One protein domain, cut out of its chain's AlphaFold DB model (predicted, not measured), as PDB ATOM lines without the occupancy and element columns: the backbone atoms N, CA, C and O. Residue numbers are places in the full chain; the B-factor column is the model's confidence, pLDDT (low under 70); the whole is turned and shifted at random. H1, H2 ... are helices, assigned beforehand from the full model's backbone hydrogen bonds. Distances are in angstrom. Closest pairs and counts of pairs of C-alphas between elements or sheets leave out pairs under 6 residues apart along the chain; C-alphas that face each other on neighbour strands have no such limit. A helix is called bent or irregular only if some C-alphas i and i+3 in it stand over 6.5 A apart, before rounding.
ATOM      1  N   LEU A   4     133.752  39.006 -59.165       62.38
ATOM      2  CA  LEU A   4     133.382  37.696 -59.710       62.38
ATOM      3  C   LEU A   4     134.469  36.619 -59.547       62.38
ATOM      4  O   LEU A   4     134.152  35.490 -59.196       62.38
ATOM      5  N   GLN A   5     135.748  36.937 -59.760       75.69
ATOM      6  CA  GLN A   5     136.856  35.981 -59.616       75.69
ATOM      7  C   GLN A   5     137.095  35.589 -58.154       75.69
ATOM      8  O   GLN A   5     137.399  34.428 -57.887       75.69
ATOM      9  N   GLU A   6     136.920  36.518 -57.214       77.38
ATOM     10  CA  GLU A   6     136.994  36.218 -55.779       77.38
ATOM     11  C   GLU A   6     135.793  35.391 -55.317       77.38
ATOM     12  O   GLU A   6     135.977  34.402 -54.612       77.38
ATOM     13  N   ILE A   7     134.584  35.707 -55.798       67.81
ATOM     14  CA  ILE A   7     133.377  34.908 -55.537       67.81
ATOM     15  C   ILE A   7     133.543  33.483 -56.083       67.81
ATOM     16  O   ILE A   7     133.288  32.519 -55.365       67.81
ATOM     17  N   PHE A   8     134.028  33.312 -57.316       71.00
ATOM     18  CA  PHE A   8     134.270  31.980 -57.883       71.00
ATOM     19  C   PHE A   8     135.405  31.228 -57.174       71.00
ATOM     20  O   PHE A   8     135.313  30.010 -57.000       71.00
ATOM     21  N   GLY A   9     136.454  31.931 -56.735       74.62
ATOM     22  CA  GLY A   9     137.535  31.366 -55.926       74.62
ATOM     23  C   GLY A   9     137.048  30.882 -54.558       74.62
ATOM     24  O   GLY A   9     137.374  29.767 -54.154       74.62
ATOM     25  N   PHE A  10     136.205  31.671 -53.891       71.69
ATOM     26  CA  PHE A  10     135.561  31.323 -52.626       71.69
ATOM     27  C   PHE A  10     134.581  30.149 -52.783       71.69
ATOM     28  O   PHE A  10     134.646  29.182 -52.032       71.69
ATOM     29  N   ILE A  11     133.734  30.151 -53.818       63.09
ATOM     30  CA  ILE A  11     132.820  29.031 -54.098       63.09
ATOM     31  C   ILE A  11     133.598  27.728 -54.354       63.09
ATOM     32  O   ILE A  11     133.205  26.669 -53.861       63.09
ATOM     33  N   ARG A  12     134.729  27.786 -55.074       69.81
ATOM     34  CA  ARG A  12     135.615  26.621 -55.265       69.81
ATOM     35  C   ARG A  12     136.298  26.178 -53.971       69.81
ATOM     36  O   ARG A  12     136.411  24.974 -53.744       69.81
ATOM     37  N   SER A  13     136.743  27.109 -53.126       70.38
ATOM     38  CA  SER A  13     137.433  26.777 -51.871       70.38
ATOM     39  C   SER A  13     136.518  26.099 -50.847       70.38
ATOM     40  O   SER A  13     136.998  25.310 -50.034       70.38
ATOM     41  N   LEU A  14     135.199  26.303 -50.944       70.12
ATOM     42  CA  LEU A  14     134.207  25.620 -50.107       70.12
ATOM     43  C   LEU A  14     134.134  24.094 -50.339       70.12
ATOM     44  O   LEU A  14     133.547  23.401 -49.502       70.12
ATOM     45  N   ARG A  15     134.716  23.565 -51.434       67.44
ATOM     46  CA  ARG A  15     134.703  22.134 -51.825       67.44
ATOM     47  C   ARG A  15     133.322  21.482 -51.677       67.44
ATOM     48  O   ARG A  15     133.186  20.362 -51.188       67.44
ATOM     49  N   LEU A  16     132.279  22.203 -52.087       62.62
ATOM     50  CA  LEU A  16     130.889  21.769 -51.933       62.62
ATOM     51  C   LEU A  16     130.623  20.417 -52.613       62.62
ATOM     52  O   LEU A  16     129.887  19.610 -52.062       62.62
ATOM     53  N   GLN A  17     131.273  20.134 -53.748       62.06
ATOM     54  CA  GLN A  17     131.164  18.840 -54.432       62.06
ATOM     55  C   GLN A  17     131.703  17.669 -53.597       62.06
ATOM     56  O   GLN A  17     131.057  16.627 -53.547       62.06
ATOM     57  N   ASP A  18     132.826  17.840 -52.896       65.75
ATOM     58  CA  ASP A  18     133.370  16.796 -52.018       65.75
ATOM     59  C   ASP A  18     132.504  16.625 -50.769       65.75
ATOM     60  O   ASP A  18     132.260  15.505 -50.334       65.75
ATOM     61  N   LYS A  19     131.990  17.729 -50.210       63.31
ATOM     62  CA  LYS A  19     131.117  17.698 -49.028       63.31
ATOM     63  C   LYS A  19     129.740  17.106 -49.311       63.31
ATOM     64  O   LYS A  19     129.160  16.528 -48.403       63.31
ATOM     65  N   LEU A  20     129.234  17.251 -50.535       62.00
ATOM     66  CA  LEU A  20     127.942  16.721 -50.976       62.00
ATOM     67  C   LEU A  20     128.073  15.360 -51.673       62.00
ATOM     68  O   LEU A  20     127.057  14.774 -52.020       62.00
ATOM     69  N   SER A  21     129.281  14.835 -51.884       69.56
ATOM     70  CA  SER A  21     129.488  13.517 -52.487       69.56
ATOM     71  C   SER A  21     129.068  12.406 -51.511       69.56
ATOM     72  O   SER A  21     129.659  12.295 -50.433       69.56
ATOM     73  N   PRO A  22     128.133  11.509 -51.887       65.69
ATOM     74  CA  PRO A  22     127.735  10.384 -51.037       65.69
ATOM     75  C   PRO A  22     128.888   9.408 -50.756       65.69
ATOM     76  O   PRO A  22     128.863   8.690 -49.762       65.69
ATOM     77  N   ARG A  23     129.918   9.383 -51.621       70.94
ATOM     78  CA  ARG A  23     131.141   8.590 -51.408       70.94
ATOM     79  C   ARG A  23     132.041   9.166 -50.317       70.94
ATOM     80  O   ARG A  23     132.788   8.415 -49.704       70.94
ATOM     81  N   SER A  24     132.001  10.479 -50.120       72.19
ATOM     82  CA  SER A  24     132.920  11.208 -49.242       72.19
ATOM     83  C   SER A  24     132.274  11.573 -47.901       72.19
ATOM     84  O   SER A  24     132.987  11.812 -46.931       72.19
ATOM     85  N   ASN A  25     130.937  11.619 -47.842       70.81
ATOM     86  CA  ASN A  25     130.168  11.939 -46.644       70.81
ATOM     87  C   ASN A  25     128.938  11.012 -46.508       70.81
ATOM     88  O   ASN A  25     127.863  11.321 -47.036       70.81
ATOM     89  N   PRO A  26     129.078   9.868 -45.806       72.00
ATOM     90  CA  PRO A  26     128.007   8.884 -45.650       72.00
ATOM     91  C   PRO A  26     126.767   9.451 -44.952       72.00
ATOM     92  O   PRO A  26     125.646   9.038 -45.243       72.00
ATOM     93  N   GLU A  27     126.953  10.451 -44.087       72.31
ATOM     94  CA  GLU A  27     125.871  11.119 -43.363       72.31
ATOM     95  C   GLU A  27     125.008  12.026 -44.243       72.31
ATOM     96  O   GLU A  27     124.069  12.620 -43.739       72.31
ATOM     97  N   ILE A  28     125.279  12.150 -45.546       71.19
ATOM     98  CA  ILE A  28     124.414  12.872 -46.496       71.19
ATOM     99  C   ILE A  28     123.716  11.901 -47.464       71.19
ATOM    100  O   ILE A  28     122.791  12.295 -48.169       71.19
ATOM    101  N   ILE A  29     124.062  10.606 -47.452       73.25
ATOM    102  CA  ILE A  29     123.411   9.577 -48.289       73.25
ATOM    103  C   ILE A  29     121.891   9.587 -48.085       73.25
ATOM    104  O   ILE A  29     121.142   9.504 -49.058       73.25
ATOM    105  N   TRP A  30     121.421   9.755 -46.844       69.12
ATOM    106  CA  TRP A  30     119.989   9.839 -46.563       69.12
ATOM    107  C   TRP A  30     119.330  11.017 -47.285       69.12
ATOM    108  O   TRP A  30     118.218  10.849 -47.760       69.12
ATOM    109  N   ALA A  31     119.998  12.161 -47.465       71.62
ATOM    110  CA  ALA A  31     119.442  13.298 -48.199       71.62
ATOM    111  C   ALA A  31     119.238  12.972 -49.690       71.62
ATOM    112  O   ALA A  31     118.255  13.410 -50.281       71.62
ATOM    113  N   TYR A  32     120.092  12.137 -50.290       72.44
ATOM    114  CA  TYR A  32     119.942  11.703 -51.686       72.44
ATOM    115  C   TYR A  32     118.762  10.753 -51.919       72.44
ATOM    116  O   TYR A  32     118.240  10.711 -53.029       72.44
ATOM    117  N   PHE A  33     118.317  10.018 -50.899       74.31
ATOM    118  CA  PHE A  33     117.129   9.161 -50.987       74.31
ATOM    119  C   PHE A  33     115.873   9.850 -50.443       74.31
ATOM    120  O   PHE A  33     114.806   9.784 -51.052       74.31
ATOM    121  N   PHE A  34     116.003  10.557 -49.323       80.31
ATOM    122  CA  PHE A  34     114.912  11.233 -48.637       80.31
ATOM    123  C   PHE A  34     114.428  12.456 -49.404       80.31
ATOM    124  O   PHE A  34     113.227  12.651 -49.494       80.31
ATOM    125  N   PHE A  35     115.313  13.269 -49.987       80.12
ATOM    126  CA  PHE A  35     114.882  14.493 -50.663       80.12
ATOM    127  C   PHE A  35     114.048  14.193 -51.922       80.12
ATOM    128  O   PHE A  35     112.953  14.740 -52.033       80.12
ATOM    129  N   PRO A  36     114.438  13.265 -52.822       83.19
ATOM    130  CA  PRO A  36     113.571  12.858 -53.930       83.19
ATOM    131  C   PRO A  36     112.276  12.184 -53.466       83.19
ATOM    132  O   PRO A  36     111.227  12.432 -54.056       83.19
ATOM    133  N   ALA A  37     112.319  11.373 -52.402       83.69
ATOM    134  CA  ALA A  37     111.124  10.751 -51.832       83.69
ATOM    135  C   ALA A  37     110.175  11.787 -51.209       83.69
ATOM    136  O   ALA A  37     108.969  11.703 -51.405       83.69
ATOM    137  N   PHE A  38     110.708  12.799 -50.524       83.62
ATOM    138  CA  PHE A  38     109.960  13.906 -49.935       83.62
ATOM    139  C   PHE A  38     109.350  14.798 -51.015       83.62
ATOM    140  O   PHE A  38     108.169  15.116 -50.941       83.62
ATOM    141  N   ILE A  39     110.103  15.137 -52.066       83.12
ATOM    142  CA  ILE A  39     109.564  15.854 -53.228       83.12
ATOM    143  C   ILE A  39     108.477  15.022 -53.914       83.12
ATOM    144  O   ILE A  39     107.412  15.552 -54.213       83.12
ATOM    145  N   SER A  40     108.691  13.719 -54.107       82.81
ATOM    146  CA  SER A  40     107.676  12.824 -54.681       82.81
ATOM    147  C   SER A  40     106.429  12.753 -53.799       82.81
ATOM    148  O   SER A  40     105.318  12.840 -54.310       82.81
ATOM    149  N   TYR A  41     106.596  12.668 -52.478       84.44
ATOM    150  CA  TYR A  41     105.505  12.713 -51.509       84.44
ATOM    151  C   TYR A  41     104.747  14.040 -51.581       84.44
ATOM    152  O   TYR A  41     103.526  14.023 -51.626       84.44
ATOM    153  N   LEU A  42     105.438  15.181 -51.674       81.00
ATOM    154  CA  LEU A  42     104.802  16.487 -51.854       81.00
ATOM    155  C   LEU A  42     104.055  16.583 -53.191       81.00
ATOM    156  O   LEU A  42     102.949  17.115 -53.228       81.00
ATOM    157  N   VAL A  43     104.597  16.042 -54.284       78.19
ATOM    158  CA  VAL A  43     103.911  15.995 -55.589       78.19
ATOM    159  C   VAL A  43     102.662  15.111 -55.520       78.19
ATOM    160  O   VAL A  43     101.596  15.507 -55.984       78.19
ATOM    161  N   ILE A  44     102.753  13.938 -54.896       79.31
ATOM    162  CA  ILE A  44     101.605  13.041 -54.708       79.31
ATOM    163  C   ILE A  44     100.556  13.712 -53.816       79.31
ATOM    164  O   ILE A  44      99.388  13.782 -54.190       79.31
TER     165      ILE A  44
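What this domain is: This is residues 4 to 44 of the 405 residues of the protein "SMP-30/gluconolactonase/LRE family protein" of archaeon (UniProt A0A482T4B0). The model is an open, flat V whose one arm is the long helix H3 and whose other arm is H1 followed by the short H2, with residues 21 to 25 at the turn between the arms. The space between the arms is empty, and residues 4 to 18 and 33 to 44 stand free. The printed part has 41 residues, with three named helices in the order H1, H2, H3 and no named strand; the class is all helix. It is extended, with a radius of gyration of the C-alphas of 14.4 A and spans of 42 by 23 by 9 A.

Where its parts are: H3, the longest helix, holds residues 26 to 44 and measures 28.2 A from C-alpha 26 at (128.007, 8.884, -45.650) to C-alpha 44 at (101.605, 13.041, -54.708). It is irregular, but only just: C-alphas 27 and 30 are 6.8 A apart. H2 holds residues 16 to 20 and measures 5.9 A. H1 holds residues 4 to 13 and measures 14.0 A, beginning with C-alpha 4 at (133.382, 37.696, -59.710).

How they stand to each other: H3 is close to H2 but not clearly touching it; their closest C-alphas, those of Leu 20 and Ile 28, are 6.9 A apart. H1 and H2 meet only through their link. H1 and H3 are apart. In H1 and H2 every O i to N i+4 pair is within hydrogen-bond range; in H3 it is 12 of 15.

The domain as a whole: The two C-alphas farthest apart, those of Gln 5 and Ile 44, are 42.3 A apart. The printed part has no cut. The links H1 to H2, with 2 residues, and H2 to H3, with 5, are tight. The mean pLDDT of the printed part is 72.7; residues 4, 7, 11 to 12, 15 to 22 and 30 are under 70.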